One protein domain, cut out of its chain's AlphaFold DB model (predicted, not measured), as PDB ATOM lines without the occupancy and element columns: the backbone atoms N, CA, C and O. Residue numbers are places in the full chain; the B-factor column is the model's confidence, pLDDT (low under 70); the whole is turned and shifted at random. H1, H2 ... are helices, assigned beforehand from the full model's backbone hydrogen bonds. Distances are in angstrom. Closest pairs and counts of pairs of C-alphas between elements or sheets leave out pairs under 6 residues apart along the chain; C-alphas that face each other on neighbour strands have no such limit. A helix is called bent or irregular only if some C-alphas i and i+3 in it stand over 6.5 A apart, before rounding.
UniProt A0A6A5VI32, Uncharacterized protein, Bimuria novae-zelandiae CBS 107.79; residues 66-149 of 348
ATOM      1  N   GLN A  66      22.937   0.422  49.961       89.50
ATOM      2  CA  GLN A  66      24.024   0.878  49.100       89.50
ATOM      3  C   GLN A  66      23.626   0.814  47.623       89.50
ATOM      4  O   GLN A  66      23.715   1.832  46.936       89.50
ATOM      5  N   ALA A  67      23.166  -0.346  47.151       90.81
ATOM      6  CA  ALA A  67      22.730  -0.523  45.769       90.81
ATOM      7  C   ALA A  67      21.537   0.385  45.437       90.81
ATOM      8  O   ALA A  67      21.519   1.049  44.398       90.81
ATOM      9  N   TRP A  68      20.587   0.506  46.371       89.94
ATOM     10  CA  TRP A  68      19.451   1.419  46.257       89.94
ATOM     11  C   TRP A  68      19.892   2.859  45.967       89.94
ATOM     12  O   TRP A  68      19.470   3.456  44.972       89.94
ATOM     13  N   ASN A  69      20.805   3.386  46.789       88.31
ATOM     14  CA  ASN A  69      21.324   4.749  46.672       88.31
ATOM     15  C   ASN A  69      22.215   4.959  45.437       88.31
ATOM     16  O   ASN A  69      22.387   6.092  44.993       88.31
ATOM     17  N   GLN A  70      22.767   3.890  44.863       92.75
ATOM     18  CA  GLN A  70      23.575   3.935  43.639       92.75
ATOM     19  C   GLN A  70      22.739   3.975  42.348       92.75
ATOM     20  O   GLN A  70      23.297   3.939  41.256       92.75
ATOM     21  N   GLY A  71      21.415   4.108  42.458       90.81
ATOM     22  CA  GLY A  71      20.508   4.287  41.322       90.81
ATOM     23  C   GLY A  71      19.468   3.183  41.196       90.81
ATOM     24  O   GLY A  71      18.435   3.414  40.566       90.81
ATOM     25  N   LYS A  72      19.665   2.041  41.870       93.00
ATOM     26  CA  LYS A  72      18.732   0.911  41.808       93.00
ATOM     27  C   LYS A  72      17.339   1.273  42.309       93.00
ATOM     28  O   LYS A  72      16.356   0.786  41.766       93.00
ATOM     29  N   GLY A  73      17.246   2.191  43.273       92.75
ATOM     30  CA  GLY A  73      15.964   2.684  43.767       92.75
ATOM     31  C   GLY A  73      15.098   3.330  42.684       92.75
ATOM     32  O   GLY A  73      13.890   3.134  42.689       92.75
ATOM     33  N   LYS A  74      15.691   4.033  41.708       94.00
ATOM     34  CA  LYS A  74      14.921   4.643  40.609       94.00
ATOM     35  C   LYS A  74      14.318   3.582  39.691       94.00
ATOM     36  O   LYS A  74      13.128   3.644  39.409       94.00
ATOM     37  N   GLU A  75      15.120   2.587  39.306       95.38
ATOM     38  CA  GLU A  75      14.659   1.444  38.503       95.38
ATOM     39  C   GLU A  75      13.514   0.701  39.207       95.38
ATOM     40  O   GLU A  75      12.477   0.427  38.602       95.38
ATOM     41  N   VAL A  76      13.673   0.433  40.510       95.81
ATOM     42  CA  VAL A  76      12.653  -0.258  41.310       95.81
ATOM     43  C   VAL A  76      11.374   0.565  41.402       95.81
ATOM     44  O   VAL A  76      10.299  -0.002  41.248       95.81
ATOM     45  N   VAL A  77      11.456   1.878  41.632       94.38
ATOM     46  CA  VAL A  77      10.280   2.756  41.745       94.38
ATOM     47  C   VAL A  77       9.498   2.834  40.434       94.38
ATOM     48  O   VAL A  77       8.268   2.740  40.451       94.38
ATOM     49  N   GLU A  78      10.185   2.969  39.299       95.62
ATOM     50  CA  GLU A  78       9.548   2.984  37.978       95.62
ATOM     51  C   GLU A  78       8.853   1.650  37.686       95.62
ATOM     52  O   GLU A  78       7.672   1.626  37.324       95.62
ATOM     53  N   TRP A  79       9.549   0.533  37.921       97.00
ATOM     54  CA  TRP A  79       8.984  -0.805  37.752       97.00
ATOM     55  C   TRP A  79       7.796  -1.045  38.690       97.00
ATOM     56  O   TRP A  79       6.740  -1.508  38.255       97.00
ATOM     57  N   PHE A  80       7.947  -0.693  39.968       96.88
ATOM     58  CA  PHE A  80       6.922  -0.853  40.991       96.88
ATOM     59  C   PHE A  80       5.659  -0.083  40.622       96.88
ATOM     60  O   PHE A  80       4.578  -0.655  40.692       96.88
ATOM     61  N   SER A  81       5.784   1.172  40.181       95.75
ATOM     62  CA  SER A  81       4.630   2.010  39.837       95.75
ATOM     63  C   SER A  81       3.770   1.349  38.758       95.75
ATOM     64  O   SER A  81       2.550   1.283  38.886       95.75
ATOM     65  N   PHE A  82       4.404   0.760  37.739       96.81
ATOM     66  CA  PHE A  82       3.694   0.016  36.701       96.81
ATOM     67  C   PHE A  82       2.980  -1.234  37.248       96.81
ATOM     68  O   PHE A  82       1.822  -1.481  36.910       96.81
ATOM     69  N   GLN A  83       3.637  -2.019  38.109       97.56
ATOM     70  CA  GLN A  83       3.015  -3.214  38.695       97.56
ATOM     71  C   GLN A  83       1.910  -2.875  39.699       97.56
ATOM     72  O   GLN A  83       0.924  -3.603  39.789       97.56
ATOM     73  N   PHE A  84       2.064  -1.790  40.453       96.88
ATOM     74  CA  PHE A  84       1.113  -1.366  41.470       96.88
ATOM     75  C   PHE A  84      -0.177  -0.833  40.842       96.88
ATOM     76  O   PHE A  84      -1.262  -1.198  41.285       96.88
ATOM     77  N   GLU A  85      -0.084  -0.071  39.748       95.94
ATOM     78  CA  GLU A  85      -1.259   0.320  38.959       95.94
ATOM     79  C   GLU A  85      -1.956  -0.898  38.333       95.94
ATOM     80  O   GLU A  85      -3.183  -0.992  38.360       95.94
ATOM     81  N   ALA A  86      -1.190  -1.876  37.833       97.00
ATOM     82  CA  ALA A  86      -1.760  -3.124  37.325       97.00
ATOM     83  C   ALA A  86      -2.510  -3.909  38.416       97.00
ATOM     84  O   ALA A  86      -3.578  -4.448  38.146       97.00
ATOM     85  N   PHE A  87      -1.985  -3.931  39.643       97.19
ATOM     86  CA  PHE A  87      -2.671  -4.496  40.803       97.19
ATOM     87  C   PHE A  87      -3.969  -3.750  41.125       97.19
ATOM     88  O   PHE A  87      -5.009  -4.386  41.249       97.19
ATOM     89  N   LYS A  88      -3.944  -2.412  41.207       95.12
ATOM     90  CA  LYS A  88      -5.146  -1.611  41.509       95.12
ATOM     91  C   LYS A  88      -6.257  -1.805  40.469       95.12
ATOM     92  O   LYS A  88      -7.431  -1.645  40.790       95.12
ATOM     93  N   ALA A  89      -5.890  -2.137  39.232       96.31
ATOM     94  CA  ALA A  89      -6.826  -2.432  38.155       96.31
ATOM     95  C   ALA A  89      -7.347  -3.886  38.150       96.31
ATOM     96  O   ALA A  89      -8.319  -4.162  37.444       96.31
ATOM     97  N   ASP A  90      -6.731  -4.808  38.898       95.56
ATOM     98  CA  ASP A  90      -7.089  -6.229  38.920       95.56
ATOM     99  C   ASP A  90      -7.950  -6.575  40.152       95.56
ATOM    100  O   ASP A  90      -7.433  -6.676  41.265       95.56
ATOM    101  N   PRO A  91      -9.264  -6.823  39.985       92.94
ATOM    102  CA  PRO A  91     -10.154  -7.114  41.106       92.94
ATOM    103  C   PRO A  91      -9.948  -8.513  41.711       92.94
ATOM    104  O   PRO A  91     -10.582  -8.830  42.714       92.94
ATOM    105  N   ASN A  92      -9.116  -9.373  41.110       94.94
ATOM    106  CA  ASN A  92      -8.907 -10.742  41.592       94.94
ATOM    107  C   ASN A  92      -7.954 -10.825  42.791       94.94
ATOM    108  O   ASN A  92      -7.844 -11.886  43.408       94.94
ATOM    109  N   PHE A  93      -7.256  -9.735  43.115       92.62
ATOM    110  CA  PHE A  93      -6.302  -9.691  44.212       92.62
ATOM    111  C   PHE A  93      -6.707  -8.628  45.222       92.62
ATOM    112  O   PHE A  93      -6.771  -7.446  44.912       92.62
ATOM    113  N   GLU A  94      -6.933  -9.051  46.463       91.00
ATOM    114  CA  GLU A  94      -7.239  -8.123  47.554       91.00
ATOM    115  C   GLU A  94      -5.982  -7.440  48.095       91.00
ATOM    116  O   GLU A  94      -6.065  -6.331  48.608       91.00
ATOM    117  N   ASN A  95      -4.813  -8.081  47.986       92.25
ATOM    118  CA  ASN A  95      -3.557  -7.533  48.480       92.25
ATOM    119  C   ASN A  95      -2.424  -7.635  47.445       92.25
ATOM    120  O   ASN A  95      -2.341  -8.569  46.639       92.25
ATOM    121  N   PHE A  96      -1.536  -6.648  47.485       96.00
ATOM    122  CA  PHE A  96      -0.437  -6.498  46.545       96.00
ATOM    123  C   PHE A  96       0.639  -7.595  46.664       96.00
ATOM    124  O   PHE A  96       1.086  -8.093  45.627       96.00
ATOM    125  N   PRO A  97       1.047  -8.052  47.868       95.69
ATOM    126  CA  PRO A  97       2.002  -9.156  47.981       95.69
ATOM    127  C   PRO A  97       1.523 -10.453  47.307       95.69
ATOM    128  O   PRO A  97       2.328 -11.149  46.688       95.69
ATOM    129  N   GLN A  98       0.224 -10.769  47.364       94.25
ATOM    130  CA  GLN A  98      -0.352 -11.933  46.681       94.25
ATOM    131  C   GLN A  98      -0.435 -11.737  45.168       94.25
ATOM    132  O   GLN A  98      -0.186 -12.694  44.434       94.25
ATOM    133  N   PHE A  99      -0.718 -10.518  44.698       96.25
ATOM    134  CA  PHE A  99      -0.614 -10.179  43.277       96.25
ATOM    135  C   PHE A  99       0.808 -10.433  42.753       96.25
ATOM    136  O   PHE A  99       0.997 -11.156  41.771       96.25
ATOM    137  N   LEU A 100       1.827  -9.921  43.455       96.88
ATOM    138  CA  LEU A 100       3.225 -10.163  43.095       96.88
ATOM    139  C   LEU A 100       3.584 -11.646  43.169       96.88
ATOM    140  O   LEU A 100       4.271 -12.153  42.283       96.88
ATOM    141  N   ARG A 101       3.100 -12.360  44.192       95.94
ATOM    142  CA  ARG A 101       3.312 -13.804  44.330       95.94
ATOM    143  C   ARG A 101       2.793 -14.546  43.109       95.94
ATOM    144  O   ARG A 101       3.522 -15.331  42.516       95.94
ATOM    145  N   HIS A 102       1.547 -14.287  42.730       96.12
ATOM    146  CA  HIS A 102       0.914 -14.967  41.608       96.12
ATOM    147  C   HIS A 102       1.677 -14.742  40.299       96.12
ATOM    148  O   HIS A 102       1.870 -15.685  39.536       96.12
ATOM    149  N   LYS A 103       2.131 -13.508  40.060       96.50
ATOM    150  CA  LYS A 103       2.759 -13.115  38.796       96.50
ATOM    151  C   LYS A 103       4.252 -13.437  38.711       96.50
ATOM    152  O   LYS A 103       4.733 -13.766  37.634       96.50
ATOM    153  N   PHE A 104       4.982 -13.321  39.820       97.25
ATOM    154  CA  PHE A 104       6.447 -13.344  39.823       97.25
ATOM    155  C   PHE A 104       7.065 -14.417  40.721       97.25
ATOM    156  O   PHE A 104       8.245 -14.730  40.559       97.25
ATOM    157  N   ALA A 105       6.304 -14.982  41.662       96.44
ATOM    158  CA  ALA A 105       6.792 -15.984  42.606       96.44
ATOM    159  C   ALA A 105       5.788 -17.136  42.825       96.44
ATOM    160  O   ALA A 105       5.372 -17.391  43.962       96.44
ATOM    161  N   PRO A 106       5.351 -17.837  41.762       95.06
ATOM    162  CA  PRO A 106       4.244 -18.791  41.840       95.06
ATOM    163  C   PRO A 106       4.554 -20.006  42.725       95.06
ATOM    164  O   PRO A 106       3.633 -20.652  43.225       95.06
ATOM    165  N   THR A 107       5.836 -20.311  42.941       93.31
ATOM    166  CA  THR A 107       6.296 -21.404  43.809       93.31
ATOM    167  C   THR A 107       6.366 -21.008  45.286       93.31
ATOM    168  O   THR A 107       6.463 -21.891  46.139       93.31
ATOM    169  N   ALA A 108       6.265 -19.713  45.618       93.25
ATOM    170  CA  ALA A 108       6.174 -19.271  47.005       93.25
ATOM    171  C   ALA A 108       4.867 -19.762  47.644       93.25
ATOM    172  O   ALA A 108       3.773 -19.650  47.070       93.25
ATOM    173  N   VAL A 109       4.983 -20.266  48.874       90.69
ATOM    174  CA  VAL A 109       3.842 -20.748  49.657       90.69
ATOM    175  C   VAL A 109       2.868 -19.585  49.893       90.69
ATOM    176  O   VAL A 109       3.299 -18.529  50.347       90.69
ATOM    177  N   PRO A 110       1.553 -19.740  49.643       85.81
ATOM    178  CA  PRO A 110       0.596 -18.639  49.779       85.81
ATOM    179  C   PRO A 110       0.625 -17.939  51.145       85.81
ATOM    180  O   PRO A 110       0.527 -16.717  51.208       85.81
ATOM    181  N   THR A 111       0.825 -18.694  52.227       85.94
ATOM    182  CA  THR A 111       0.892 -18.171  53.602       85.94
ATOM    183  C   THR A 111       2.173 -17.388  53.908       85.94
ATOM    184  O   THR A 111       2.247 -16.721  54.938       85.94
ATOM    185  N   SER A 112       3.196 -17.438  53.042       87.00
ATOM    186  CA  SER A 112       4.452 -16.710  53.259       87.00
ATOM    187  C   SER A 112       4.351 -15.217  52.949       87.00
ATOM    188  O   SER A 112       5.221 -14.453  53.356       87.00
ATOM    189  N   LEU A 113       3.293 -14.798  52.249       89.00
ATOM    190  CA  LEU A 113       3.097 -13.440  51.736       89.00
ATOM    191  C   LEU A 113       1.681 -12.920  52.039       89.00
ATOM    192  O   LEU A 113       1.095 -12.199  51.234       89.00
ATOM    193  N   THR A 114       1.077 -13.336  53.155       86.81
ATOM    194  CA  THR A 114      -0.225 -12.793  53.592       86.81
ATOM    195  C   THR A 114      -0.069 -11.402  54.188       86.81
ATOM    196  O   THR A 114      -0.909 -10.545  53.939       86.81
ATOM    197  N   CYS A 115       1.043 -11.159  54.891       88.38
ATOM    198  CA  CYS A 115       1.384  -9.861  55.477       88.38
ATOM    199  C   CYS A 115       0.309  -9.295  56.428       88.38
ATOM    200  O   CYS A 115       0.155  -8.084  56.547       88.38
ATOM    201  N   ASP A 116      -0.388 -10.177  57.141       80.00
ATOM    202  CA  ASP A 116      -1.521  -9.907  58.025       80.00
ATOM    203  C   ASP A 116      -1.138 -10.045  59.511       80.00
ATOM    204  O   ASP A 116      -1.761 -10.821  60.213       80.00
ATOM    205  N   MET A 117      -0.104  -9.322  59.981       79.56
ATOM    206  CA  MET A 117       0.484  -9.280  61.353       79.56
ATOM    207  C   MET A 117       0.862 -10.628  62.022       79.56
ATOM    208  O   MET A 117       1.973 -10.775  62.546       79.56
ATOM    209  N   ASP A 118      -0.042 -11.598  62.009       76.75
ATOM    210  CA  ASP A 118       0.079 -12.978  62.461       76.75
ATOM    211  C   ASP A 118       0.739 -13.877  61.404       76.75
ATOM    212  O   ASP A 118       1.468 -14.810  61.755       76.75
ATOM    213  N   GLY A 119       0.532 -13.588  60.117       73.62
ATOM    214  CA  GLY A 119       1.157 -14.326  59.027       73.62
ATOM    215  C   GLY A 119       2.602 -13.928  58.743       73.62
ATOM    216  O   GLY A 119       3.172 -12.973  59.283       73.62
ATOM    217  N   SER A 120       3.222 -14.696  57.853       82.06
ATOM    218  CA  SER A 120       4.526 -14.352  57.294       82.06
ATOM    219  C   SER A 120       4.375 -13.299  56.199       82.06
ATOM    220  O   SER A 120       3.430 -13.311  55.410       82.06
ATOM    221  N   CYS A 121       5.346 -12.395  56.149       89.56
ATOM    222  CA  CYS A 121       5.490 -11.417  55.083       89.56
ATOM    223  C   CYS A 121       6.916 -11.497  54.554       89.56
ATOM    224  O   CYS A 121       7.735 -10.638  54.840       89.56
ATOM    225  N   THR A 122       7.259 -12.607  53.909       90.38
ATOM    226  CA  THR A 122       8.591 -12.832  53.360       90.38
ATOM    227  C   THR A 122       8.538 -13.755  52.154       90.38
ATOM    228  O   THR A 122       7.837 -14.771  52.125       90.38
ATOM    229  N   LEU A 123       9.354 -13.434  51.154       90.19
ATOM    230  CA  LEU A 123       9.594 -14.332  50.033       90.19
ATOM    231  C   LEU A 123      10.336 -15.606  50.477       90.19
ATOM    232  O   LEU A 123      10.295 -16.602  49.764       90.19
ATOM    233  N   SER A 124      10.977 -15.612  51.655       84.56
ATOM    234  CA  SER A 124      11.838 -16.663  52.240       84.56
ATOM    235  C   SER A 124      13.115 -16.998  51.458       84.56
ATOM    236  O   SER A 124      14.159 -17.226  52.065       84.56
ATOM    237  N   SER A 125      13.070 -17.003  50.125       88.94
ATOM    238  CA  SER A 125      14.229 -17.202  49.258       88.94
ATOM    239  C   SER A 125      13.958 -16.693  47.846       88.94
ATOM    240  O   SER A 125      12.858 -16.867  47.323       88.94
ATOM    241  N   CYS A 126      14.978 -16.152  47.178       92.06
ATOM    242  CA  CYS A 126      14.876 -15.758  45.772       92.06
ATOM    243  C   CYS A 126      14.627 -16.937  44.812       92.06
ATOM    244  O   CYS A 126      14.189 -16.714  43.689       92.06
ATOM    245  N   TRP A 127      14.832 -18.187  45.250       92.62
ATOM    246  CA  TRP A 127      14.455 -19.387  44.491       92.62
ATOM    247  C   TRP A 127      12.952 -19.526  44.253       92.62
ATOM    248  O   TRP A 127      12.539 -20.276  43.372       92.62
ATOM    249  N   ASN A 128      12.137 -18.810  45.027       94.38
ATOM    250  CA  ASN A 128      10.696 -18.809  44.832       94.38
ATOM    251  C   ASN A 128      10.249 -17.913  43.668       94.38
ATOM    252  O   ASN A 128       9.073 -17.924  43.317       94.38
ATOM    253  N   LEU A 129      11.158 -17.125  43.082       95.75
ATOM    254  CA  LEU A 129      10.878 -16.338  41.883       95.75
ATOM    255  C   LEU A 129      10.827 -17.251  40.658       95.75
ATOM    256  O   LEU A 129      11.622 -18.183  40.538       95.75
ATOM    257  N   ASP A 130       9.922 -16.958  39.728       95.94
ATOM    258  CA  ASP A 130       9.794 -17.736  38.497       95.94
ATOM    259  C   ASP A 130      11.082 -17.623  37.654       95.94
ATOM    260  O   ASP A 130      11.446 -16.521  37.223       95.94
ATOM    261  N   PRO A 131      11.798 -18.735  37.397       94.00
ATOM    262  CA  PRO A 131      13.051 -18.705  36.657       94.00
ATOM    263  C   PRO A 131      12.877 -18.387  35.168       94.00
ATOM    264  O   PRO A 131      13.869 -18.054  34.520       94.00
ATOM    265  N   SER A 132      11.660 -18.486  34.623       95.81
ATOM    266  CA  SER A 132      11.361 -18.166  33.222       95.81
ATOM    267  C   SER A 132      11.295 -16.662  32.941       95.81
ATOM    268  O   SER A 132      11.362 -16.247  31.783       95.81
ATOM    269  N   LEU A 133      11.194 -15.840  33.988       95.69
ATOM    270  CA  LEU A 133      11.110 -14.391  33.863       95.69
ATOM    271  C   LEU A 133      12.467 -13.740  33.559       95.69
ATOM    272  O   LEU A 133      13.513 -14.244  33.989       95.69
ATOM    273  N   PRO A 134      12.475 -12.567  32.895       95.88
ATOM    274  CA  PRO A 134      13.690 -11.788  32.697       95.88
ATOM    275  C   PRO A 134      14.414 -11.498  34.017       95.88
ATOM    276  O   PRO A 134      13.789 -11.183  35.031       95.88
ATOM    277  N   VAL A 135      15.753 -11.525  33.993       95.12
ATOM    278  CA  VAL A 135      16.602 -11.232  35.168       95.12
ATOM    279  C   VAL A 135      16.215  -9.903  35.821       95.12
ATOM    280  O   VAL A 135      16.124  -9.828  37.042       95.12
ATOM    281  N   HIS A 136      15.928  -8.885  35.006       95.50
ATOM    282  CA  HIS A 136      15.474  -7.580  35.473       95.50
ATOM    283  C   HIS A 136      14.207  -7.672  36.340       95.50
ATOM    284  O   HIS A 136      14.205  -7.182  37.465       95.50
ATOM    285  N   ASP A 137      13.157  -8.350  35.871       96.62
ATOM    286  CA  ASP A 137      11.887  -8.447  36.602       96.62
ATOM    287  C   ASP A 137      12.021  -9.265  37.882       96.62
ATOM    288  O   ASP A 137      11.453  -8.895  38.912       96.62
ATOM    289  N   ARG A 138      12.829 -10.330  37.856       96.06
ATOM    290  CA  ARG A 138      13.161 -11.091  39.069       96.06
ATOM    291  C   ARG A 138      13.889 -10.207  40.081       96.06
ATOM    292  O   ARG A 138      13.539 -10.212  41.258       96.06
ATOM    293  N   GLN A 139      14.850  -9.401  39.624       95.75
ATOM    294  CA  GLN A 139      15.591  -8.476  40.478       95.75
ATOM    295  C   GLN A 139      14.671  -7.424  41.109       95.75
ATOM    296  O   GLN A 139      14.718  -7.235  42.322       95.75
ATOM    297  N   MET A 140      13.833  -6.751  40.313       96.62
ATOM    298  CA  MET A 140      12.914  -5.721  40.816       96.62
ATOM    299  C   MET A 140      11.897  -6.312  41.795       96.62
ATOM    300  O   MET A 140      11.703  -5.770  42.883       96.62
ATOM    301  N   THR A 141      11.328  -7.474  41.461       96.44
ATOM    302  CA  THR A 141      10.436  -8.217  42.360       96.44
ATOM    303  C   THR A 141      11.123  -8.527  43.691       96.44
ATOM    304  O   THR A 141      10.515  -8.353  44.747       96.44
ATOM    305  N   PHE A 142      12.393  -8.949  43.668       95.31
ATOM    306  CA  PHE A 142      13.136  -9.259  44.889       95.31
ATOM    307  C   PHE A 142      13.306  -8.025  45.788       95.31
ATOM    308  O   PHE A 142      13.045  -8.105  46.986       95.31
ATOM    309  N   TYR A 143      13.650  -6.869  45.206       94.44
ATOM    310  CA  TYR A 143      13.706  -5.594  45.932       94.44
ATOM    311  C   TYR A 143      12.354  -5.213  46.549       94.44
ATOM    312  O   TYR A 143      12.301  -4.823  47.714       94.44
ATOM    313  N   VAL A 144      11.259  -5.334  45.794       95.44
ATOM    314  CA  VAL A 144       9.925  -4.962  46.288       95.44
ATOM    315  C   VAL A 144       9.466  -5.887  47.417       95.44
ATOM    316  O   VAL A 144       8.969  -5.393  48.431       95.44
ATOM    317  N   PHE A 145       9.681  -7.204  47.307       95.19
ATOM    318  CA  PHE A 145       9.384  -8.123  48.409       95.19
ATOM    319  C   PHE A 145      10.217  -7.832  49.655       95.19
ATOM    320  O   PHE A 145       9.678  -7.919  50.758       95.19
ATOM    321  N   GLU A 146      11.490  -7.468  49.505       90.94
ATOM    322  CA  GLU A 146      12.336  -7.092  50.640       90.94
ATOM    323  C   GLU A 146      11.791  -5.843  51.350       90.94
ATOM    324  O   GLU A 146      11.635  -5.841  52.570       90.94
ATOM    325  N   ILE A 147      11.402  -4.804  50.603       89.75
ATOM    326  CA  ILE A 147      10.826  -3.585  51.194       89.75
ATOM    327  C   ILE A 147       9.510  -3.893  51.917       89.75
ATOM    328  O   ILE A 147       9.324  -3.466  53.056       89.75
ATOM    329  N   ILE A 148       8.616  -4.666  51.293       91.81
ATOM    330  CA  ILE A 148       7.351  -5.109  51.902       91.81
ATOM    331  C   ILE A 148       7.614  -5.887  53.201       91.81
ATOM    332  O   ILE A 148       6.995  -5.601  54.229       91.81
ATOM    333  N   THR A 149       8.574  -6.818  53.172       90.94
ATOM    334  CA  THR A 149       9.006  -7.607  54.337       90.94
ATOM    335  C   THR A 149       9.482  -6.695  55.462       90.94
ATOM    336  O   THR A 149       9.058  -6.845  56.610       90.94
TER     337      THR A 149
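This is residues 66 to 149 of the 348 residues of an uncharacterized protein of Bimuria novae-zelandiae CBS 107.79 (UniProt A0A6A5VI32). A long helix, H1, kinked near its beginning, crosses one side of a pair of shorter helices, H2 and H3, that lie side by side and run opposite ways. A long stretch with no named element, residues 105 to 134, joins H2 to H3 and winds largely over the side of that pair away from H1. The printed part has 84 residues with three named helices, in the order H1, H2, H3, and no named strand; the class is all helix, with 48 of the 84 residues in named elements. The whole is compact, with a radius of gyration of the C-alphas of 12.5 A, and rounded, with spans of 34 by 28 by 28 A.

H1 is residues 66 to 89, from C-alpha 66 at (24.024, 0.878, 49.100) to C-alpha 89 at (-6.826, -2.432, 38.155), 32.9 A from first to last C-alpha. It has a kink of 76 degrees near residue 73 and is irregular: C-alphas 70 and 73 are 7.7 A apart. After residues 90 to 95 comes H2, residues 96 to 104, 11.8 A long from first to last C-alpha. H3 is residues 135 to 149, 20.9 A from first to last C-alpha, and ends with C-alpha 149 at (9.006, -7.607, 54.337).

Residues 75 to 80 of H1 touch residues 140 to 144 of H3; the closest C-alphas of the two, those of Val 76 and Met 140, are 5.5 A apart. The lines of H1 and H3 are about perpendicular, at 87 degrees. H1 only just touches H2, with residues 84 to 87 and 3 pairs of C-alphas within 8 A. The closest C-alphas there are those of Phe 87 and Phe 96, 6.5 A apart, and the two lines are about perpendicular, at 83 degrees. H2 and H3 form a helical hairpin: they touch, closest at the C-alphas of Phe 104 and Thr 141, 7.0 A apart, and run opposite ways at a shallow tilt of 24 degrees. The helix packing is mostly crossed, only just: of the 3 touching pairs, 1 is at a shallow tilt. In H2 and H3 every O i to N i+4 pair is within hydrogen-bond range; in H1 16 of 20 are.

The two C-alphas farthest apart are those of Gln 66 and Pro 91, at 36.0 A. The first and last printed C-alphas, of Gln 66 and Thr 149, are 18.0 A apart. The printed part has no cut. The link from H1 to H2, of 6 residues, is short, and the link from H2 to H3, of 30 residues, is long; the C-alphas of that long link lie 8 to 20 A from the mean of the C-alphas. The mean pLDDT of the printed part is 92.7, and no printed residue is under 70.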